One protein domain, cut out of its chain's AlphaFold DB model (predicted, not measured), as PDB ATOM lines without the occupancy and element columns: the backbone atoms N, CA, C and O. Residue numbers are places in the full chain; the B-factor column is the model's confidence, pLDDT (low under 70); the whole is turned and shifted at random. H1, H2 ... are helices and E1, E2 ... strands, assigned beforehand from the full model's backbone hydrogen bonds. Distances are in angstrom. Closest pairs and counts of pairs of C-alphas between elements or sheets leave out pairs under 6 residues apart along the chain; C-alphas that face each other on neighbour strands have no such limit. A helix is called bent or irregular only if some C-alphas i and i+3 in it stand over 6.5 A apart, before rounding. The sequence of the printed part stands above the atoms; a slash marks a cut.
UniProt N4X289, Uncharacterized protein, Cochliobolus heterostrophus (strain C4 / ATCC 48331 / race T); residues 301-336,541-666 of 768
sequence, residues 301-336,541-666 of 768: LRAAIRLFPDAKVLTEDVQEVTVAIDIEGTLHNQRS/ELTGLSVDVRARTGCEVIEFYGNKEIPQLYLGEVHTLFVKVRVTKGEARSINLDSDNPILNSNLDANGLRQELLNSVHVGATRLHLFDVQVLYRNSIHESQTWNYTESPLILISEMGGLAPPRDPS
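Overview. This is residues 301 to 336 and 541 to 666 of the 768 residues of an uncharacterized protein of Cochliobolus heterostrophus (strain C4 / ATCC 48331 / race T) (UniProt N4X289). Two strongly twisted sheets of four strands lie face to face as a sandwich, their strands running nearly along each other at 20 degrees. Two helices, H1 and H2, make a corner beside the E8 and E7 side of the second sheet, each only grazing it. The printed part has 162 residues, with named elements in the order E1 E2 E3 E4 E5 E6 H1 H2 E7 E8; the sheets run E1 E2 E6 E4 and E5 E3 E7 E8, both antiparallel throughout, and the class is mostly strand. The whole is compact, with a radius of gyration of the C-alphas of 16.5 A and spans of 47 by 33 by 30 A.

Along the chain. Find C-alpha 301 at (59.203, 12.515, -33.831); from there E1 runs to residue 309, 26.0 A. E2, residues 318 to 332, is 39.0 A long and bends by 65 degrees at residue 329. Past the cut, E3, residues 542 to 551, covers 25.7 A and bends by 55 degrees at residue 545. Next come E4, residues 555 to 561, E5, residues 565 to 569, and E6, residues 574 to 584, 30.8 A. H1 is residues 598 to 604. H2, residues 606 to 618, is irregular: C-alphas 607 and 610 are 8.5 A apart. E7, residues 622 to 635, is 37.7 A long, and E8, residues 643 to 655, ends at C-alpha 655 (27.174, 12.813, -13.857) after 38.5 A.

Arrangement. In the first sheet, look at the hairpin E1 and E2, with N 304 and O 328 at 2.8 A. E2 and E6 have N 321 and O 581 at 2.8 A, and E6 and E4 have N 582 and O 556 at 2.8 A. In the second sheet, which is curled, E5 and E3 have N 544 and O 567 at 2.9 A, E3 and E7 have N 546 and O 632 at 2.8 A, and the hairpin E7 and E8 has N 644 and O 633 at 2.8 A. Between the sheets, the closest C-alphas of E1 and E8 are those of Ile 305 and Ser 648, 6.4 A apart. H1 only grazes the second sheet; its closest C-alpha pair with E8 is Asn 603 and Ser 648, 6.8 A. H2 only grazes it too, with Ser 616 and Thr 622 of E7 closest, 7.2 A between C-alphas. H1 and H2 are close but not clearly touching, about perpendicular at 73 degrees, with the C-alphas of Leu 604 and Arg 610 closest at 4.7 A. Every O i to N i+4 pair is within hydrogen-bond range in H1, and 7 of 9 in H2.

Size, cuts and confidence. The two C-alphas farthest apart, of Ser 640 and Gly 658, are 49.9 A apart. Residues 337 to 540 are not printed, and C-alphas 336 and 541 are 19.7 A apart across that cut. The link from E6 to H1, residues 585 to 597, is long. The mean pLDDT of the printed part is 92.4, and no printed residue is under 70.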
ATOM      1  N   LEU A 301      60.358  13.388 -33.633       92.31
ATOM      2  CA  LEU A 301      59.203  12.515 -33.831       92.31
ATOM      3  C   LEU A 301      58.783  11.888 -32.488       92.31
ATOM      4  O   LEU A 301      59.624  11.349 -31.764       92.31
ATOM      5  N   ARG A 302      57.489  11.950 -32.149       92.12
ATOM      6  CA  ARG A 302      56.903  11.350 -30.935       92.12
ATOM      7  C   ARG A 302      55.693  10.486 -31.246       92.12
ATOM      8  O   ARG A 302      54.965  10.769 -32.186       92.12
ATOM      9  N   ALA A 303      55.456   9.471 -30.419       93.88
ATOM     10  CA  ALA A 303      54.168   8.792 -30.387       93.88
ATOM     11  C   ALA A 303      53.183   9.627 -29.555       93.88
ATOM     12  O   ALA A 303      53.433   9.865 -28.371       93.88
ATOM     13  N   ALA A 304      52.078  10.050 -30.164       93.31
ATOM     14  CA  ALA A 304      50.908  10.628 -29.514       93.31
ATOM     15  C   ALA A 304      49.774   9.590 -29.449       93.31
ATOM     16  O   ALA A 304      49.721   8.664 -30.258       93.31
ATOM     17  N   ILE A 305      48.860   9.748 -28.492       94.75
ATOM     18  CA  ILE A 305      47.746   8.821 -28.248       94.75
ATOM     19  C   ILE A 305      46.438   9.612 -28.328       94.75
ATOM     20  O   ILE A 305      46.319  10.667 -27.704       94.75
ATOM     21  N   ARG A 306      45.455   9.111 -29.080       93.88
ATOM     22  CA  ARG A 306      44.089   9.653 -29.139       93.88
ATOM     23  C   ARG A 306      43.096   8.553 -28.774       93.88
ATOM     24  O   ARG A 306      43.203   7.440 -29.284       93.88
ATOM     25  N   LEU A 307      42.134   8.874 -27.913       94.81
ATOM     26  CA  LEU A 307      41.151   7.927 -27.387       94.81
ATOM     27  C   LEU A 307      39.748   8.311 -27.868       94.81
ATOM     28  O   LEU A 307      39.332   9.460 -27.720       94.81
ATOM     29  N   PHE A 308      39.024   7.345 -28.426       95.38
ATOM     30  CA  PHE A 308      37.663   7.500 -28.930       95.38
ATOM     31  C   PHE A 308      36.781   6.413 -28.295       95.38
ATOM     32  O   PHE A 308      36.736   5.300 -28.818       95.38
ATOM     33  N   PRO A 309      36.137   6.684 -27.147       96.38
ATOM     34  CA  PRO A 309      35.112   5.804 -26.594       96.38
ATOM     35  C   PRO A 309      33.807   5.958 -27.387       96.38
ATOM     36  O   PRO A 309      33.541   7.041 -27.911       96.38
ATOM     37  N   ASP A 310      32.992   4.908 -27.467       94.62
ATOM     38  CA  ASP A 310      31.654   4.939 -28.075       94.62
ATOM     39  C   ASP A 310      30.623   5.640 -27.172       94.62
ATOM     40  O   ASP A 310      29.791   6.400 -27.664       94.62
ATOM     41  N   ALA A 311      30.753   5.498 -25.849       94.12
ATOM     42  CA  ALA A 311      30.031   6.278 -24.846       94.12
ATOM     43  C   ALA A 311      30.939   7.319 -24.158       94.12
ATOM     44  O   ALA A 311      32.003   6.995 -23.634       94.12
ATOM     45  N   LYS A 312      30.505   8.587 -24.096       94.06
ATOM     46  CA  LYS A 312      31.152   9.644 -23.273       94.06
ATOM     47  C   LYS A 312      30.537   9.822 -21.888       94.06
ATOM     48  O   LYS A 312      31.186  10.396 -21.013       94.06
ATOM     49  N   VAL A 313      29.294   9.381 -21.717       95.44
ATOM     50  CA  VAL A 313      28.512   9.503 -20.483       95.44
ATOM     51  C   VAL A 313      28.074   8.103 -20.077       95.44
ATOM     52  O   VAL A 313      27.554   7.374 -20.918       95.44
ATOM     53  N   LEU A 314      28.287   7.735 -18.815       95.19
ATOM     54  CA  LEU A 314      27.867   6.444 -18.278       95.19
ATOM     55  C   LEU A 314      26.437   6.530 -17.742       95.19
ATOM     56  O   LEU A 314      26.177   7.163 -16.712       95.19
ATOM     57  N   THR A 315      25.515   5.902 -18.462       93.88
ATOM     58  CA  THR A 315      24.075   5.884 -18.173       93.88
ATOM     59  C   THR A 315      23.684   4.780 -17.198       93.88
ATOM     60  O   THR A 315      22.726   4.954 -16.452       93.88
ATOM     61  N   GLU A 316      24.435   3.679 -17.173       95.88
ATOM     62  CA  GLU A 316      24.138   2.473 -16.392       95.88
ATOM     63  C   GLU A 316      25.128   2.295 -15.227       95.88
ATOM     64  O   GLU A 316      26.241   2.827 -15.251       95.88
ATOM     65  N   ASP A 317      24.735   1.534 -14.199       95.31
ATOM     66  CA  ASP A 317      25.605   1.232 -13.051       95.31
ATOM     67  C   ASP A 317      26.739   0.257 -13.402       95.31
ATOM     68  O   ASP A 317      27.819   0.322 -12.810       95.31
ATOM     69  N   VAL A 318      26.509  -0.622 -14.381       97.00
ATOM     70  CA  VAL A 318      27.520  -1.482 -15.005       97.00
ATOM     71  C   VAL A 318      27.320  -1.407 -16.514       97.00
ATOM     72  O   VAL A 318      26.339  -1.941 -17.017       97.00
ATOM     73  N   GLN A 319      28.243  -0.759 -17.224       97.06
ATOM     74  CA  GLN A 319      28.136  -0.513 -18.667       97.06
ATOM     75  C   GLN A 319      29.345  -1.083 -19.415       97.06
ATOM     76  O   GLN A 319      30.472  -1.011 -18.920       97.06
ATOM     77  N   GLU A 320      29.138  -1.626 -20.617       97.00
ATOM     78  CA  GLU A 320      30.234  -2.000 -21.519       97.00
ATOM     79  C   GLU A 320      30.470  -0.901 -22.566       97.00
ATOM     80  O   GLU A 320      29.524  -0.368 -23.140       97.00
ATOM     81  N   VAL A 321      31.738  -0.540 -22.778       96.00
ATOM     82  CA  VAL A 321      32.183   0.605 -23.590       96.00
ATOM     83  C   VAL A 321      33.308   0.151 -24.520       96.00
ATOM     84  O   VAL A 321      34.287  -0.459 -24.075       96.00
ATOM     85  N   THR A 322      33.202   0.464 -25.809       96.75
ATOM     86  CA  THR A 322      34.236   0.187 -26.818       96.75
ATOM     87  C   THR A 322      35.082   1.429 -27.044       96.75
ATOM     88  O   THR A 322      34.572   2.512 -27.320       96.75
ATOM     89  N   VAL A 323      36.402   1.286 -26.963       97.44
ATOM     90  CA  VAL A 323      37.347   2.397 -27.096       97.44
ATOM     91  C   VAL A 323      38.311   2.112 -28.236       97.44
ATOM     92  O   VAL A 323      39.150   1.214 -28.145       97.44
ATOM     93  N   ALA A 324      38.217   2.898 -29.308       97.19
ATOM     94  CA  ALA A 324      39.243   2.940 -30.338       97.19
ATOM     95  C   ALA A 324      40.405   3.831 -29.873       97.19
ATOM     96  O   ALA A 324      40.209   4.949 -29.389       97.19
ATOM     97  N   ILE A 325      41.623   3.329 -30.027       97.00
ATOM     98  CA  ILE A 325      42.869   3.984 -29.635       97.00
ATOM     99  C   ILE A 325      43.687   4.181 -30.909       97.00
ATOM    100  O   ILE A 325      44.149   3.211 -31.506       97.00
ATOM    101  N   ASP A 326      43.862   5.436 -31.317       95.44
ATOM    102  CA  ASP A 326      44.723   5.825 -32.435       95.44
ATOM    103  C   ASP A 326      46.088   6.260 -31.878       95.44
ATOM    104  O   ASP A 326      46.174   7.229 -31.118       95.44
ATOM    105  N   ILE A 327      47.159   5.569 -32.273       95.94
ATOM    106  CA  ILE A 327      48.544   5.931 -31.935       95.94
ATOM    107  C   ILE A 327      49.183   6.573 -33.164       95.94
ATOM    108  O   ILE A 327      49.255   5.943 -34.215       95.94
ATOM    109  N   GLU A 328      49.623   7.824 -33.044       93.56
ATOM    110  CA  GLU A 328      50.063   8.663 -34.166       93.56
ATOM    111  C   GLU A 328      51.512   9.129 -34.003       93.56
ATOM    112  O   GLU A 328      51.900   9.564 -32.921       93.56
ATOM    113  N   GLY A 329      52.303   9.101 -35.078       93.06
ATOM    114  CA  GLY A 329      53.606   9.770 -35.100       93.06
ATOM    115  C   GLY A 329      53.433  11.279 -35.308       93.06
ATOM    116  O   GLY A 329      52.981  11.688 -36.373       93.06
ATOM    117  N   THR A 330      53.786  12.127 -34.341       92.12
ATOM    118  CA  THR A 330      53.617  13.594 -34.418       92.12
ATOM    119  C   THR A 330      54.938  14.359 -34.310       92.12
ATOM    120  O   THR A 330      55.928  13.868 -33.762       92.12
ATOM    121  N   LEU A 331      54.956  15.589 -34.840       90.75
ATOM    122  CA  LEU A 331      56.056  16.535 -34.645       90.75
ATOM    123  C   LEU A 331      55.978  17.183 -33.259       90.75
ATOM    124  O   LEU A 331      55.018  17.888 -32.951       90.75
ATOM    125  N   HIS A 332      57.040  17.042 -32.474       87.88
ATOM    126  CA  HIS A 332      57.265  17.777 -31.234       87.88
ATOM    127  C   HIS A 332      58.351  18.853 -31.427       87.88
ATOM    128  O   HIS A 332      59.273  18.650 -32.219       87.88
ATOM    129  N   ASN A 333      58.276  19.963 -30.678       86.56
ATOM    130  CA  ASN A 333      59.054  21.201 -30.889       86.56
ATOM    131  C   ASN A 333      58.834  21.826 -32.286       86.56
ATOM    132  O   ASN A 333      59.806  22.242 -32.903       86.56
ATOM    133  N   GLN A 334      57.604  21.841 -32.821       83.94
ATOM    134  CA  GLN A 334      57.307  22.242 -34.211       83.94
ATOM    135  C   GLN A 334      57.923  23.598 -34.608       83.94
ATOM    136  O   GLN A 334      57.350  24.657 -34.370       83.94
ATOM    137  N   ARG A 335      59.086  23.557 -35.267       86.25
ATOM    138  CA  ARG A 335      59.746  24.722 -35.855       86.25
ATOM    139  C   ARG A 335      59.379  24.849 -37.327       86.25
ATOM    140  O   ARG A 335      59.704  23.968 -38.130       86.25
ATOM    141  N   SER A 336      58.746  25.964 -37.673       85.94
ATOM    142  CA  SER A 336      58.495  26.380 -39.053       85.94
ATOM    143  C   SER A 336      59.800  26.651 -39.806       85.94
ATOM    144  O   SER A 336      60.790  27.119 -39.237       85.94
ATOM    145  N   GLU A 541      63.694   8.421 -35.273       90.81
ATOM    146  CA  GLU A 541      62.714   7.452 -35.767       90.81
ATOM    147  C   GLU A 541      62.093   6.695 -34.593       90.81
ATOM    148  O   GLU A 541      62.809   6.280 -33.680       90.81
ATOM    149  N   LEU A 542      60.775   6.488 -34.621       92.94
ATOM    150  CA  LEU A 542      60.064   5.690 -33.620       92.94
ATOM    151  C   LEU A 542      60.102   4.219 -34.018       92.94
ATOM    152  O   LEU A 542      59.598   3.868 -35.082       92.94
ATOM    153  N   THR A 543      60.663   3.362 -33.167       93.69
ATOM    154  CA  THR A 543      60.813   1.923 -33.447       93.69
ATOM    155  C   THR A 543      60.463   1.058 -32.240       93.69
ATOM    156  O   THR A 543      60.580   1.490 -31.091       93.69
ATOM    157  N   GLY A 544      60.023  -0.176 -32.510       93.06
ATOM    158  CA  GLY A 544      59.702  -1.185 -31.499       93.06
ATOM    159  C   GLY A 544      58.681  -0.707 -30.468       93.06
ATOM    160  O   GLY A 544      58.920  -0.849 -29.270       93.06
ATOM    161  N   LEU A 545      57.591  -0.081 -30.917       95.50
ATOM    162  CA  LEU A 545      56.580   0.462 -30.018       95.50
ATOM    163  C   LEU A 545      55.717  -0.669 -29.433       95.50
ATOM    164  O   LEU A 545      55.383  -1.623 -30.135       95.50
ATOM    165  N   SER A 546      55.331  -0.548 -28.163       96.75
ATOM    166  CA  SER A 546      54.530  -1.532 -27.427       96.75
ATOM    167  C   SER A 546      53.442  -0.842 -26.600       96.75
ATOM    168  O   SER A 546      53.714   0.154 -25.924       96.75
ATOM    169  N   VAL A 547      52.209  -1.353 -26.665       96.62
ATOM    170  CA  VAL A 547      51.023  -0.741 -26.040       96.62
ATOM    171  C   VAL A 547      50.559  -1.520 -24.809       96.62
ATOM    172  O   VAL A 547      50.169  -2.687 -24.900       96.62
ATOM    173  N   ASP A 548      50.518  -0.833 -23.669       96.12
ATOM    174  CA  ASP A 548      49.971  -1.308 -22.398       96.12
ATOM    175  C   ASP A 548      48.699  -0.519 -22.029       96.12
ATOM    176  O   ASP A 548      48.593   0.677 -22.308       96.12
ATOM    177  N   VAL A 549      47.721  -1.186 -21.409       96.25
ATOM    178  CA  VAL A 549      46.420  -0.601 -21.035       96.25
ATOM    179  C   VAL A 549      46.124  -0.957 -19.583       96.25
ATOM    180  O   VAL A 549      45.985  -2.129 -19.230       96.25
ATOM    181  N   ARG A 550      46.052   0.066 -18.730       95.00
ATOM    182  CA  ARG A 550      46.072  -0.064 -17.269       95.00
ATOM    183  C   ARG A 550      44.746   0.362 -16.665       95.00
ATOM    184  O   ARG A 550      44.547   1.539 -16.375       95.00
ATOM    185  N   ALA A 551      43.860  -0.609 -16.471       95.75
ATOM    186  CA  ALA A 551      42.584  -0.409 -15.794       95.75
ATOM    187  C   ALA A 551      42.755   0.132 -14.363       95.75
ATOM    188  O   ALA A 551      43.672  -0.256 -13.630       95.75
ATOM    189  N   ARG A 552      41.854   1.036 -13.971       95.50
ATOM    190  CA  ARG A 552      41.681   1.543 -12.605       95.50
ATOM    191  C   ARG A 552      40.535   0.796 -11.907       95.50
ATOM    192  O   ARG A 552      39.862  -0.036 -12.508       95.50
ATOM    193  N   THR A 553      40.338   1.051 -10.612       95.31
ATOM    194  CA  THR A 553      39.203   0.497  -9.846       95.31
ATOM    195  C   THR A 553      37.880   0.835 -10.540       95.31
ATOM    196  O   THR A 553      37.743   1.943 -11.052       95.31
ATOM    197  N   GLY A 554      36.938  -0.111 -10.580       95.06
ATOM    198  CA  GLY A 554      35.676   0.030 -11.310       95.06
ATOM    199  C   GLY A 554      35.788  -0.066 -12.834       95.06
ATOM    200  O   GLY A 554      34.820   0.244 -13.519       95.06
ATOM    201  N   CYS A 555      36.932  -0.489 -13.385       97.44
ATOM    202  CA  CYS A 555      37.090  -0.787 -14.807       97.44
ATOM    203  C   CYS A 555      37.742  -2.165 -15.013       97.44
ATOM    204  O   CYS A 555      38.741  -2.500 -14.376       97.44
ATOM    205  N   GLU A 556      37.190  -2.959 -15.927       97.31
ATOM    206  CA  GLU A 556      37.699  -4.270 -16.341       97.31
ATOM    207  C   GLU A 556      37.913  -4.267 -17.860       97.31
ATOM    208  O   GLU A 556      37.017  -3.891 -18.613       97.31
ATOM    209  N   VAL A 557      39.087  -4.697 -18.333       96.88
ATOM    210  CA  VAL A 557      39.322  -4.916 -19.771       96.88
ATOM    211  C   VAL A 557      38.810  -6.305 -20.133       96.88
ATOM    212  O   VAL A 557      39.407  -7.301 -19.726       96.88
ATOM    213  N   ILE A 558      37.722  -6.355 -20.902       97.38
ATOM    214  CA  ILE A 558      37.085  -7.599 -21.344       97.38
ATOM    215  C   ILE A 558      37.834  -8.156 -22.559       97.38
ATOM    216  O   ILE A 558      38.227  -9.319 -22.586       97.38
ATOM    217  N   GLU A 559      38.044  -7.307 -23.570       95.69
ATOM    218  CA  GLU A 559      38.539  -7.710 -24.889       95.69
ATOM    219  C   GLU A 559      39.518  -6.676 -25.454       95.69
ATOM    220  O   GLU A 559      39.469  -5.486 -25.127       95.69
ATOM    221  N   PHE A 560      40.416  -7.129 -26.328       94.75
ATOM    222  CA  PHE A 560      41.422  -6.294 -26.978       94.75
ATOM    223  C   PHE A 560      41.646  -6.773 -28.415       94.75
ATOM    224  O   PHE A 560      41.934  -7.951 -28.627       94.75
ATOM    225  N   TYR A 561      41.586  -5.860 -29.386       91.50
ATOM    226  CA  TYR A 561      41.710  -6.171 -30.813       91.50
ATOM    227  C   TYR A 561      42.728  -5.264 -31.516       91.50
ATOM    228  O   TYR A 561      42.834  -4.070 -31.231       91.50
ATOM    229  N   GLY A 562      43.457  -5.825 -32.483       90.25
ATOM    230  CA  GLY A 562      44.586  -5.171 -33.151       90.25
ATOM    231  C   GLY A 562      45.942  -5.527 -32.531       90.25
ATOM    232  O   GLY A 562      46.023  -6.124 -31.459       90.25
ATOM    233  N   ASN A 563      47.030  -5.186 -33.226       91.19
ATOM    234  CA  ASN A 563      48.381  -5.486 -32.747       91.19
ATOM    235  C   ASN A 563      48.810  -4.503 -31.638       91.19
ATOM    236  O   ASN A 563      48.607  -3.295 -31.779       91.19
ATOM    237  N   LYS A 564      49.425  -5.015 -30.565       94.88
ATOM    238  CA  LYS A 564      50.062  -4.216 -29.497       94.88
ATOM    239  C   LYS A 564      51.490  -3.802 -29.828       94.88
ATOM    240  O   LYS A 564      52.006  -2.894 -29.187       94.88
ATOM    241  N   GLU A 565      52.119  -4.469 -30.785       95.56
ATOM    242  CA  GLU A 565      53.484  -4.200 -31.219       95.56
ATOM    243  C   GLU A 565      53.456  -3.472 -32.566       95.56
ATOM    244  O   GLU A 565      52.773  -3.891 -33.503       95.56
ATOM    245  N   ILE A 566      54.181  -2.359 -32.663       93.19
ATOM    246  CA  ILE A 566      54.286  -1.554 -33.880       93.19
ATOM    247  C   ILE A 566      55.783  -1.472 -34.224       93.19
ATOM    248  O   ILE A 566      56.537  -0.853 -33.468       93.19
ATOM    249  N   PRO A 567      56.260  -2.107 -35.313       91.06
ATOM    250  CA  PRO A 567      57.697  -2.172 -35.606       91.06
ATOM    251  C   PRO A 567      58.357  -0.800 -35.791       91.06
ATOM    252  O   PRO A 567      59.461  -0.574 -35.295       91.06
ATOM    253  N   GLN A 568      57.659   0.115 -36.465       90.38
ATOM    254  CA  GLN A 568      58.074   1.489 -36.751       90.38
ATOM    255  C   GLN A 568      56.823   2.373 -36.879       90.38
ATOM    256  O   GLN A 568      55.754   1.852 -37.192       90.38
ATOM    257  N   LEU A 569      56.930   3.679 -36.618       89.31
ATOM    258  CA  LEU A 569      55.819   4.626 -36.785       89.31
ATOM    259  C   LEU A 569      56.318   5.936 -37.410       89.31
ATOM    260  O   LEU A 569      57.145   6.633 -36.817       89.31
ATOM    261  N   TYR A 570      55.823   6.270 -38.601       89.31
ATOM    262  CA  TYR A 570      56.222   7.454 -39.369       89.31
ATOM    263  C   TYR A 570      55.360   8.698 -39.074       89.31
ATOM    264  O   TYR A 570      54.332   8.649 -38.396       89.31
ATOM    265  N   LEU A 571      55.765   9.856 -39.610       89.25
ATOM    266  CA  LEU A 571      55.077  11.132 -39.390       89.25
ATOM    267  C   LEU A 571      53.650  11.163 -39.985       89.25
ATOM    268  O   LEU A 571      53.425  11.062 -41.196       89.25
ATOM    269  N   GLY A 572      52.671  11.340 -39.099       85.56
ATOM    270  CA  GLY A 572      51.236  11.325 -39.370       85.56
ATOM    271  C   GLY A 572      50.702   9.964 -39.828       85.56
ATOM    272  O   GLY A 572      49.572   9.873 -40.312       85.56
ATOM    273  N   GLU A 573      51.502   8.904 -39.705       87.69
ATOM    274  CA  GLU A 573      50.989   7.540 -39.696       87.69
ATOM    275  C   GLU A 573      50.188   7.319 -38.408       87.69
ATOM    276  O   GLU A 573      50.519   7.880 -37.362       87.69
ATOM    277  N   VAL A 574      49.116   6.528 -38.494       90.94
ATOM    278  CA  VAL A 574      48.255   6.201 -37.351       90.94
ATOM    279  C   VAL A 574      48.030   4.701 -37.313       90.94
ATOM    280  O   VAL A 574      47.555   4.128 -38.293       90.94
ATOM    281  N   HIS A 575      48.298   4.085 -36.166       92.50
ATOM    282  CA  HIS A 575      47.937   2.703 -35.873       92.50
ATOM    283  C   HIS A 575      46.755   2.660 -34.904       92.50
ATOM    284  O   HIS A 575      46.890   3.008 -33.732       92.50
ATOM    285  N   THR A 576      45.599   2.226 -35.404       94.00
ATOM    286  CA  THR A 576      44.382   2.016 -34.605       94.00
ATOM    287  C   THR A 576      44.339   0.613 -33.999       94.00
ATOM    288  O   THR A 576      44.617  -0.376 -34.688       94.00
ATOM    289  N   LEU A 577      43.915   0.526 -32.744       95.81
ATOM    290  CA  LEU A 577      43.564  -0.699 -32.020       95.81
ATOM    291  C   LEU A 577      42.314  -0.450 -31.158       95.81
ATOM    292  O   LEU A 577      41.901   0.699 -31.001       95.81
ATOM    293  N   PHE A 578      41.701  -1.499 -30.613       96.56
ATOM    294  CA  PHE A 578      40.421  -1.405 -29.901       96.56
ATOM    295  C   PHE A 578      40.464  -2.133 -28.560       96.56
ATOM    296  O   PHE A 578      41.077  -3.195 -28.439       96.56
ATOM    297  N   VAL A 579      39.775  -1.578 -27.567       97.31
ATOM    298  CA  VAL A 579      39.615  -2.161 -26.231       97.31
ATOM    299  C   VAL A 579      38.138  -2.140 -25.871       97.31
ATOM    300  O   VAL A 579      37.519  -1.080 -25.938       97.31
ATOM    301  N   LYS A 580      37.577  -3.280 -25.468       97.38
ATOM    302  CA  LYS A 580      36.243  -3.339 -24.866       97.38
ATOM    303  C   LYS A 580      36.403  -3.408 -23.353       97.38
ATOM    304  O   LYS A 580      37.086  -4.305 -22.850       97.38
ATOM    305  N   VAL A 581      35.802  -2.466 -22.634       97.44
ATOM    306  CA  VAL A 581      35.864  -2.402 -21.170       97.44
ATOM    307  C   VAL A 581      34.482  -2.503 -20.547       97.44
ATOM    308  O   VAL A 581      33.513  -2.001 -21.105       97.44
ATOM    309  N   ARG A 582      34.403  -3.118 -19.369       97.94
ATOM    310  CA  ARG A 582      33.260  -3.025 -18.460       97.94
ATOM    311  C   ARG A 582      33.567  -1.961 -17.416       97.94
ATOM    312  O   ARG A 582      34.703  -1.876 -16.944       97.94
ATOM    313  N   VAL A 583      32.578  -1.149 -17.066       97.69
ATOM    314  CA  VAL A 583      32.727  -0.043 -16.117       97.69
ATOM    315  C   VAL A 583      31.639  -0.124 -15.059       97.69
ATOM    316  O   VAL A 583      30.463   0.004 -15.380       97.69
ATOM    317  N   THR A 584      32.039  -0.301 -13.801       97.56
ATOM    318  CA  THR A 584      31.151  -0.294 -12.632       97.56
ATOM    319  C   THR A 584      31.138   1.112 -12.039       97.56
ATOM    320  O   THR A 584      32.068   1.515 -11.335       97.56
ATOM    321  N   LYS A 585      30.082   1.877 -12.327       95.31
ATOM    322  CA  LYS A 585      29.950   3.314 -12.034       95.31
ATOM    323  C   LYS A 585      30.180   3.660 -10.559       95.31
ATOM    324  O   LYS A 585      30.844   4.651 -10.276       95.31
ATOM    325  N   GLY A 586      29.686   2.828  -9.638       93.50
ATOM    326  CA  GLY A 586      29.837   3.015  -8.186       93.50
ATOM    327  C   GLY A 586      31.201   2.613  -7.599       93.50
ATOM    328  O   GLY A 586      31.514   2.994  -6.474       93.50
ATOM    329  N   GLU A 587      32.024   1.859  -8.334       95.94
ATOM    330  CA  GLU A 587      33.402   1.519  -7.928       95.94
ATOM    331  C   GLU A 587      34.448   2.438  -8.570       95.94
ATOM    332  O   GLU A 587      35.545   2.631  -8.028       95.94
ATOM    333  N   ALA A 588      34.120   2.967  -9.749       94.88
ATOM    334  CA  ALA A 588      34.972   3.848 -10.517       94.88
ATOM    335  C   ALA A 588      35.194   5.170  -9.777       94.88
ATOM    336  O   ALA A 588      34.293   5.731  -9.155       94.88
ATOM    337  N   ARG A 589      36.428   5.677  -9.828       94.19
ATOM    338  CA  ARG A 589      36.832   6.863  -9.061       94.19
ATOM    339  C   ARG A 589      36.944   8.087  -9.950       94.19
ATOM    340  O   ARG A 589      37.392   7.999 -11.096       94.19
ATOM    341  N   SER A 590      36.591   9.240  -9.388       92.50
ATOM    342  CA  SER A 590      36.909  10.527  -9.990       92.50
ATOM    343  C   SER A 590      38.423  10.696 -10.138       92.50
ATOM    344  O   SER A 590      39.219  10.130  -9.380       92.50
ATOM    345  N   ILE A 591      38.835  11.452 -11.154       88.81
ATOM    346  CA  ILE A 591      40.256  11.706 -11.393       88.81
ATOM    347  C   ILE A 591      40.841  12.585 -10.278       88.81
ATOM    348  O   ILE A 591      40.370  13.695 -10.038       88.81
ATOM    349  N   ASN A 592      41.875  12.094  -9.586       89.50
ATOM    350  CA  ASN A 592      42.544  12.886  -8.557       89.50
ATOM    351  C   ASN A 592      43.434  13.948  -9.219       89.50
ATOM    352  O   ASN A 592      44.487  13.622  -9.771       89.50
ATOM    353  N   LEU A 593      42.998  15.206  -9.154       90.06
ATOM    354  CA  LEU A 593      43.738  16.359  -9.669       90.06
ATOM    355  C   LEU A 593      44.970  16.672  -8.807       90.06
ATOM    356  O   LEU A 593      46.006  17.058  -9.342       90.06
ATOM    357  N   ASP A 594      44.888  16.419  -7.503       88.50
ATOM    358  CA  ASP A 594      45.952  16.644  -6.520       88.50
ATOM    359  C   ASP A 594      46.691  15.327  -6.224       88.50
ATOM    360  O   ASP A 594      46.927  14.935  -5.083       88.50
ATOM    361  N   SER A 595      47.000  14.567  -7.279       88.88
ATOM    362  CA  SER A 595      47.710  13.295  -7.160       88.88
ATOM    363  C   SER A 595      49.213  13.512  -7.016       88.88
ATOM    364  O   SER A 595      49.817  14.190  -7.840       88.88
ATOM    365  N   ASP A 596      49.858  12.818  -6.076       89.00
ATOM    366  CA  ASP A 596      51.327  12.779  -5.972       89.00
ATOM    367  C   ASP A 596      52.019  12.132  -7.191       89.00
ATOM    368  O   ASP A 596      53.244  12.136  -7.292       89.00
ATOM    369  N   ASN A 597      51.265  11.539  -8.126       85.31
ATOM    370  CA  ASN A 597      51.815  10.893  -9.312       85.31
ATOM    371  C   ASN A 597      52.282  11.939 -10.353       85.31
ATOM    372  O   ASN A 597      51.439  12.521 -11.048       85.31
ATOM    373  N   PRO A 598      53.601  12.126 -10.578       83.25
ATOM    374  CA  PRO A 598      54.101  13.098 -11.553       83.25
ATOM    375  C   PRO A 598      53.742  12.718 -12.998       83.25
ATOM    376  O   PRO A 598      53.704  13.588 -13.873       83.25
ATOM    377  N   ILE A 599      53.457  11.433 -13.261       82.25
ATOM    378  CA  ILE A 599      52.970  10.967 -14.562       82.25
ATOM    379  C   ILE A 599      51.573  11.538 -14.807       82.25
ATOM    380  O   ILE A 599      51.377  12.252 -15.788       82.25
ATOM    381  N   LEU A 600      50.640  11.333 -13.874       85.00
ATOM    382  CA  LEU A 600      49.287  11.871 -13.999       85.00
ATOM    383  C   LEU A 600      49.299  13.404 -14.062       85.00
ATOM    384  O   LEU A 600      48.709  13.952 -14.986       85.00
ATOM    385  N   ASN A 601      50.044  14.089 -13.184       86.31
ATOM    386  CA  ASN A 601      50.117  15.556 -13.196       86.31
ATOM    387  C   ASN A 601      50.523  16.117 -14.558       86.31
ATOM    388  O   ASN A 601      49.724  16.808 -15.171       86.31
ATOM    389  N   SER A 602      51.674  15.738 -15.123       84.69
ATOM    390  CA  SER A 602      52.061  16.293 -16.434       84.69
ATOM    391  C   SER A 602      51.246  15.744 -17.628       84.69
ATOM    392  O   SER A 602      51.449  16.215 -18.747       84.69
ATOM    393  N   ASN A 603      50.318  14.796 -17.418       84.25
ATOM    394  CA  ASN A 603      49.261  14.468 -18.388       84.25
ATOM    395  C   ASN A 603      48.038  15.396 -18.224       84.25
ATOM    396  O   ASN A 603      47.414  15.745 -19.221       84.25
ATOM    397  N   LEU A 604      47.707  15.805 -16.993       86.69
ATOM    398  CA  LEU A 604      46.676  16.805 -16.678       86.69
ATOM    399  C   LEU A 604      47.112  18.220 -17.094       86.69
ATOM    400  O   LEU A 604      46.314  18.993 -17.614       86.69
ATOM    401  N   ASP A 605      48.377  18.565 -16.877       84.56
ATOM    402  CA  ASP A 605      48.932  19.884 -17.200       84.56
ATOM    403  C   ASP A 605      49.123  20.057 -18.720       84.56
ATOM    404  O   ASP A 605      49.113  21.174 -19.238       84.56
ATOM    405  N   ALA A 606      49.256  18.946 -19.454       75.31
ATOM    406  CA  ALA A 606      49.287  18.941 -20.911       75.31
ATOM    407  C   ALA A 606      47.922  19.336 -21.501       75.31
ATOM    408  O   ALA A 606      46.866  18.898 -21.045       75.31
ATOM    409  N   ASN A 607      47.955  20.147 -22.562       73.06
ATOM    410  CA  ASN A 607      46.794  20.552 -23.364       73.06
ATOM    411  C   ASN A 607      45.632  21.190 -22.559       73.06
ATOM    412  O   ASN A 607      44.507  21.250 -23.047       73.06
ATOM    413  N   GLY A 608      45.886  21.670 -21.333       83.25
ATOM    414  CA  GLY A 608      44.885  22.313 -20.475       83.25
ATOM    415  C   GLY A 608      43.882  21.366 -19.800       83.25
ATOM    416  O   GLY A 608      42.903  21.846 -19.225       83.25
ATOM    417  N   LEU A 609      44.111  20.047 -19.821       88.62
ATOM    418  CA  LEU A 609      43.162  19.046 -19.314       88.62
ATOM    419  C   LEU A 609      42.776  19.277 -17.837       88.62
ATOM    420  O   LEU A 609      41.601  19.181 -17.493       88.62
ATOM    421  N   ARG A 610      43.719  19.683 -16.975       92.50
ATOM    422  CA  ARG A 610      43.459  20.070 -15.574       92.50
ATOM    423  C   ARG A 610      42.369  21.142 -15.479       92.50
ATOM    424  O   ARG A 610      41.480  21.023 -14.643       92.50
ATOM    425  N   GLN A 611      42.410  22.157 -16.344       92.44
ATOM    426  CA  GLN A 611      41.431  23.243 -16.338       92.44
ATOM    427  C   GLN A 611      40.062  22.775 -16.847       92.44
ATOM    428  O   GLN A 611      39.044  23.163 -16.284       92.44
ATOM    429  N   GLU A 612      40.012  21.905 -17.861       90.81
ATOM    430  CA  GLU A 612      38.750  21.314 -18.337       90.81
ATOM    431  C   GLU A 612      38.055  20.495 -17.231       90.81
ATOM    432  O   GLU A 612      36.833  20.555 -17.061       90.81
ATOM    433  N   LEU A 613      38.842  19.760 -16.443       92.44
ATOM    434  CA  LEU A 613      38.361  18.957 -15.322       92.44
ATOM    435  C   LEU A 613      37.914  19.834 -14.142       92.44
ATOM    436  O   LEU A 613      36.819  19.620 -13.629       92.44
ATOM    437  N   LEU A 614      38.684  20.866 -13.775       93.50
ATOM    438  CA  LEU A 614      38.281  21.861 -12.770       93.50
ATOM    439  C   LEU A 614      36.982  22.580 -13.164       93.50
ATOM    440  O   LEU A 614      36.071  22.691 -12.348       93.50
ATOM    441  N   ASN A 615      36.855  23.000 -14.427       93.31
ATOM    442  CA  ASN A 615      35.635  23.621 -14.950       93.31
ATOM    443  C   ASN A 615      34.436  22.660 -14.884       93.31
ATOM    444  O   ASN A 615      33.326  23.083 -14.573       93.31
ATOM    445  N   SER A 616      34.657  21.367 -15.147       93.06
ATOM    446  CA  SER A 616      33.614  20.335 -15.058       93.06
ATOM    447  C   SER A 616      33.141  20.129 -13.617       93.06
ATOM    448  O   SER A 616      31.940  20.136 -13.363       93.06
ATOM    449  N   VAL A 617      34.070  20.037 -12.660       93.38
ATOM    450  CA  VAL A 617      33.745  19.950 -11.226       93.38
ATOM    451  C   VAL A 617      33.011  21.210 -10.750       93.38
ATOM    452  O   VAL A 617      32.053  21.102  -9.989       93.38
ATOM    453  N   HIS A 618      33.389  22.397 -11.238       93.25
ATOM    454  CA  HIS A 618      32.730  23.656 -10.873       93.25
ATOM    455  C   HIS A 618      31.254  23.723 -11.307       93.25
ATOM    456  O   HIS A 618      30.440  24.286 -10.581       93.25
ATOM    457  N   VAL A 619      30.883  23.099 -12.432       95.50
ATOM    458  CA  VAL A 619      29.473  22.955 -12.851       95.50
ATOM    459  C   VAL A 619      28.796  21.693 -12.291       95.50
ATOM    460  O   VAL A 619      27.730  21.308 -12.768       95.50
ATOM    461  N   GLY A 620      29.389  21.029 -11.293       94.31
ATOM    462  CA  GLY A 620      28.814  19.848 -10.643       94.31
ATOM    463  C   GLY A 620      28.823  18.577 -11.501       94.31
ATOM    464  O   GLY A 620      27.962  17.722 -11.318       94.31
ATOM    465  N   ALA A 621      29.746  18.461 -12.461       95.69
ATOM    466  CA  ALA A 621      29.877  17.283 -13.315       95.69
ATOM    467  C   ALA A 621      30.991  16.344 -12.829       95.69
ATOM    468  O   ALA A 621      32.167  16.725 -12.768       95.69
ATOM    469  N   THR A 622      30.640  15.091 -12.546       94.62
ATOM    470  CA  THR A 622      31.588  14.072 -12.077       94.62
ATOM    471  C   THR A 622      32.213  13.339 -13.261       94.62
ATOM    472  O   THR A 622      31.521  12.801 -14.131       94.62
ATOM    473  N   ARG A 623      33.551  13.318 -13.299       94.81
ATOM    474  CA  ARG A 623      34.357  12.664 -14.339       94.81
ATOM    475  C   ARG A 623      35.261  11.586 -13.751       94.81
ATOM    476  O   ARG A 623      36.055  11.864 -12.852       94.81
ATOM    477  N   LEU A 624      35.156  10.377 -14.293       95.44
ATOM    478  CA  LEU A 624      35.811   9.161 -13.812       95.44
ATOM    479  C   LEU A 624      37.080   8.843 -14.606       95.44
ATOM    480  O   LEU A 624      37.084   8.953 -15.830       95.44
ATOM    481  N   HIS A 625      38.129   8.384 -13.923       95.25
ATOM    482  CA  HIS A 625      39.373   7.909 -14.541       95.25
ATOM    483  C   HIS A 625      39.332   6.386 -14.695       95.25
ATOM    484  O   HIS A 625      39.446   5.664 -13.707       95.25
ATOM    485  N   LEU A 626      39.149   5.895 -15.924       96.12
ATOM    486  CA  LEU A 626      38.872   4.471 -16.163       96.12
ATOM    487  C   LEU A 626      40.130   3.635 -16.388       96.12
ATOM    488  O   LEU A 626      40.308   2.589 -15.765       96.12
ATOM    489  N   PHE A 627      41.008   4.085 -17.281       95.81
ATOM    490  CA  PHE A 627      42.278   3.424 -17.561       95.81
ATOM    491  C   PHE A 627      43.300   4.393 -18.144       95.81
ATOM    492  O   PHE A 627      42.940   5.435 -18.687       95.81
ATOM    493  N   ASP A 628      44.576   4.020 -18.076       95.06
ATOM    494  CA  ASP A 628      45.661   4.716 -18.769       95.06
ATOM    495  C   ASP A 628      46.198   3.862 -19.913       95.06
ATOM    496  O   ASP A 628      46.463   2.670 -19.743       95.06
ATOM    497  N   VAL A 629      46.388   4.480 -21.074       96.44
ATOM    498  CA  VAL A 629      47.075   3.875 -22.216       96.44
ATOM    499  C   VAL A 629      48.516   4.353 -22.191       96.44
ATOM    500  O   VAL A 629      48.763   5.550 -22.332       96.44
ATOM    501  N   GLN A 630      49.465   3.434 -22.027       95.56
ATOM    502  CA  GLN A 630      50.892   3.731 -22.109       95.56
ATOM    503  C   GLN A 630      51.469   3.127 -23.392       95.56
ATOM    504  O   GLN A 630      51.329   1.932 -23.645       95.56
ATOM    505  N   VAL A 631      52.152   3.950 -24.186       96.19
ATOM    506  CA  VAL A 631      52.925   3.509 -25.353       96.19
ATOM    507  C   VAL A 631      54.402   3.626 -25.012       96.19
ATOM    508  O   VAL A 631      54.918   4.732 -24.842       96.19
ATOM    509  N   LEU A 632      55.072   2.481 -24.907       95.31
ATOM    510  CA  LEU A 632      56.524   2.344 -24.804       95.31
ATOM    511  C   LEU A 632      57.122   2.354 -26.216       95.31
ATOM    512  O   LEU A 632      56.528   1.781 -27.122       95.31
ATOM    513  N   TYR A 633      58.276   2.984 -26.430       94.38
ATOM    514  CA  TYR A 633      58.944   3.030 -27.740       94.38
ATOM    515  C   TYR A 633      60.440   3.329 -27.638       94.38
ATOM    516  O   TYR A 633      60.909   3.917 -26.663       94.38
ATOM    517  N   ARG A 634      61.201   2.990 -28.678       92.81
ATOM    518  CA  ARG A 634      62.568   3.490 -28.876       92.81
ATOM    519  C   ARG A 634      62.543   4.691 -29.816       92.81
ATOM    520  O   ARG A 634      61.686   4.780 -30.692       92.81
ATOM    521  N   ASN A 635      63.476   5.618 -29.620       91.75
ATOM    522  CA  ASN A 635      63.693   6.748 -30.519       91.75
ATOM    523  C   ASN A 635      65.199   6.881 -30.777       91.75
ATOM    524  O   ASN A 635      65.962   6.982 -29.818       91.75
ATOM    525  N   SER A 636      65.610   6.887 -32.049       91.19
ATOM    526  CA  SER A 636      67.024   6.862 -32.469       91.19
ATOM    527  C   SER A 636      67.851   8.118 -32.135       91.19
ATOM    528  O   SER A 636      69.049   8.135 -32.397       91.19
ATOM    529  N   ILE A 637      67.255   9.148 -31.518       89.81
ATOM    530  CA  ILE A 637      67.993  10.248 -30.862       89.81
ATOM    531  C   ILE A 637      68.710   9.774 -29.587       89.81
ATOM    532  O   ILE A 637      69.726  10.354 -29.205       89.81
ATOM    533  N   HIS A 638      68.174   8.759 -28.904       87.62
ATOM    534  CA  HIS A 638      68.716   8.251 -27.642       87.62
ATOM    535  C   HIS A 638      69.465   6.932 -27.863       87.62
ATOM    536  O   HIS A 638      69.338   6.289 -28.904       87.62
ATOM    537  N   GLU A 639      70.243   6.514 -26.864       85.88
ATOM    538  CA  GLU A 639      70.961   5.235 -26.885       85.88
ATOM    539  C   GLU A 639      70.014   4.060 -27.171       85.88
ATOM    540  O   GLU A 639      68.877   4.042 -26.700       85.88
ATOM    541  N   SER A 640      70.487   3.032 -27.882       80.44
ATOM    542  CA  SER A 640      69.657   1.907 -28.360       80.44
ATOM    543  C   SER A 640      68.967   1.085 -27.258       80.44
ATOM    544  O   SER A 640      68.032   0.332 -27.543       80.44
ATOM    545  N   GLN A 641      69.412   1.238 -26.008       81.69
ATOM    546  CA  GLN A 641      68.802   0.649 -24.817       81.69
ATOM    547  C   GLN A 641      67.751   1.562 -24.154       81.69
ATOM    548  O   GLN A 641      66.901   1.065 -23.421       81.69
ATOM    549  N   THR A 642      67.777   2.877 -24.405       87.56
ATOM    550  CA  THR A 642      66.868   3.855 -23.786       87.56
ATOM    551  C   THR A 642      65.442   3.675 -24.297       87.56
ATOM    552  O   THR A 642      65.120   3.976 -25.451       87.56
ATOM    553  N   TRP A 643      64.556   3.245 -23.403       89.81
ATOM    554  CA  TRP A 643      63.125   3.224 -23.669       89.81
ATOM    555  C   TRP A 643      62.510   4.584 -23.373       89.81
ATOM    556  O   TRP A 643      62.867   5.262 -22.414       89.81
ATOM    557  N   ASN A 644      61.556   4.976 -24.202       90.94
ATOM    558  CA  ASN A 644      60.750   6.170 -24.040       90.94
ATOM    559  C   ASN A 644      59.296   5.762 -23.795       90.94
ATOM    560  O   ASN A 644      58.889   4.677 -24.217       90.94
ATOM    561  N   TYR A 645      58.504   6.612 -23.143       91.31
ATOM    562  CA  TYR A 645      57.058   6.400 -23.078       91.31
ATOM    563  C   TYR A 645      56.235   7.682 -23.176       91.31
ATOM    564  O   TYR A 645      56.663   8.754 -22.741       91.31
ATOM    565  N   THR A 646      55.030   7.506 -23.718       92.12
ATOM    566  CA  THR A 646      53.907   8.451 -23.742       92.12
ATOM    567  C   THR A 646      52.738   7.796 -22.992       92.12
ATOM    568  O   THR A 646      52.563   6.581 -23.091       92.12
ATOM    569  N   GLU A 647      51.929   8.555 -22.245       92.62
ATOM    570  CA  GLU A 647      50.785   8.017 -21.486       92.62
ATOM    571  C   GLU A 647      49.560   8.942 -21.575       92.62
ATOM    572  O   GLU A 647      49.706  10.158 -21.461       92.62
ATOM    573  N   SER A 648      48.364   8.380 -21.780       93.44
ATOM    574  CA  SER A 648      47.104   9.124 -21.933       93.44
ATOM    575  C   SER A 648      45.961   8.477 -21.127       93.44
ATOM    576  O   SER A 648      45.721   7.278 -21.302       93.44
ATOM    577  N   PRO A 649      45.261   9.230 -20.253       94.38
ATOM    578  CA  PRO A 649      44.140   8.720 -19.464       94.38
ATOM    579  C   PRO A 649      42.827   8.721 -20.263       94.38
ATOM    580  O   PRO A 649      42.478   9.726 -20.888       94.38
ATOM    581  N   LEU A 650      42.036   7.647 -20.171       95.44
ATOM    582  CA  LEU A 650      40.620   7.690 -20.537       95.44
ATOM    583  C   LEU A 650      39.803   8.269 -19.380       95.44
ATOM    584  O   LEU A 650      39.833   7.751 -18.257       95.44
ATOM    585  N   ILE A 651      39.032   9.312 -19.686       94.75
ATOM    586  CA  ILE A 651      38.147   9.995 -18.746       94.75
ATOM    587  C   ILE A 651      36.742  10.058 -19.349       94.75
ATOM    588  O   ILE A 651      36.572  10.633 -20.424       94.75
ATOM    589  N   LEU A 652      35.747   9.496 -18.656       95.88
ATOM    590  CA  LEU A 652      34.326   9.577 -19.031       95.88
ATOM    591  C   LEU A 652      33.533  10.379 -17.992       95.88
ATOM    592  O   LEU A 652      33.983  10.570 -16.863       95.88
ATOM    593  N   ILE A 653      32.340  10.841 -18.363       96.06
ATOM    594  CA  ILE A 653      31.415  11.543 -17.466       96.06
ATOM    595  C   ILE A 653      30.482  10.515 -16.808       96.06
ATOM    596  O   ILE A 653      29.884   9.696 -17.500       96.06
ATOM    597  N   SER A 654      30.325  10.552 -15.485       95.75
ATOM    598  CA  SER A 654      29.316   9.756 -14.761       95.75
ATOM    599  C   SER A 654      28.064  10.559 -14.420       95.75
ATOM    600  O   SER A 654      26.971   9.996 -14.339       95.75
ATOM    601  N   GLU A 655      28.227  11.867 -14.224       94.75
ATOM    602  CA  GLU A 655      27.174  12.813 -13.857       94.75
ATOM    603  C   GLU A 655      27.399  14.105 -14.648       94.75
ATOM    604  O   GLU A 655      28.496  14.660 -14.632       94.75
ATOM    605  N   MET A 656      26.380  14.568 -15.372       93.75
ATOM    606  CA  MET A 656      26.521  15.679 -16.323       93.75
ATOM    607  C   MET A 656      26.628  17.061 -15.670       93.75
ATOM    608  O   MET A 656      27.206  17.963 -16.274       93.75
ATOM    609  N   GLY A 657      26.076  17.246 -14.466       94.31
ATOM    610  CA  GLY A 657      25.965  18.567 -13.841       94.31
ATOM    611  C   GLY A 657      25.324  19.591 -14.787       94.31
ATOM    612  O   GLY A 657      24.348  19.294 -15.472       94.31
ATOM    613  N   GLY A 658      25.921  20.780 -14.860       92.56
ATOM    614  CA  GLY A 658      25.605  21.829 -15.831       92.56
ATOM    615  C   GLY A 658      26.394  21.768 -17.148       92.56
ATOM    616  O   GLY A 658      26.398  22.758 -17.879       92.56
ATOM    617  N   LEU A 659      27.097  20.671 -17.472       92.62
ATOM    618  CA  LEU A 659      27.726  20.529 -18.793       92.62
ATOM    619  C   LEU A 659      26.661  20.311 -19.878       92.62
ATOM    620  O   LEU A 659      25.723  19.532 -19.712       92.62
ATOM    621  N   ALA A 660      26.859  20.932 -21.043       92.25
ATOM    622  CA  ALA A 660      26.085  20.600 -22.234       92.25
ATOM    623  C   ALA A 660      26.334  19.128 -22.645       92.25
ATOM    624  O   ALA A 660      27.487  18.682 -22.585       92.25
ATOM    625  N   PRO A 661      25.307  18.375 -23.094       89.56
ATOM    626  CA  PRO A 661      25.466  16.998 -23.555       89.56
ATOM    627  C   PRO A 661      26.597  16.865 -24.586       89.56
ATOM    628  O   PRO A 661      26.604  17.588 -25.589       89.56
ATOM    629  N   PRO A 662      27.581  15.971 -24.372       89.25
ATOM    630  CA  PRO A 662      28.702  15.853 -25.284       89.25
ATOM    631  C   PRO A 662      28.229  15.278 -26.619       89.25
ATOM    632  O   PRO A 662      27.484  14.300 -26.649       89.25
ATOM    633  N   ARG A 663      28.724  15.832 -27.733       89.38
ATOM    634  CA  ARG A 663      28.462  15.267 -29.064       89.38
ATOM    635  C   ARG A 663      28.832  13.782 -29.090       89.38
ATOM    636  O   ARG A 663      29.983  13.434 -28.783       89.38
ATOM    637  N   ASP A 664      27.869  12.971 -29.516       86.75
ATOM    638  CA  ASP A 664      27.994  11.529 -29.698       86.75
ATOM    639  C   ASP A 664      29.274  11.169 -30.488       86.75
ATOM    640  O   ASP A 664      29.484  11.692 -31.592       86.75
ATOM    641  N   PRO A 665      30.179  10.352 -29.915       87.50
ATOM    642  CA  PRO A 665      31.362   9.843 -30.597       87.50
ATOM    643  C   PRO A 665      31.149   8.490 -31.294       87.50
ATOM    644  O   PRO A 665      32.036   8.092 -32.050       87.50
ATOM    645  N   SER A 666      30.036   7.787 -31.046       90.56
ATOM    646  CA  SER A 666      29.824   6.376 -31.406       90.56
ATOM    647  C   SER A 666      30.167   6.084 -32.870       90.56
ATOM    648  O   SER A 666      30.992   5.219 -33.167       90.56
TER     649      SER A 666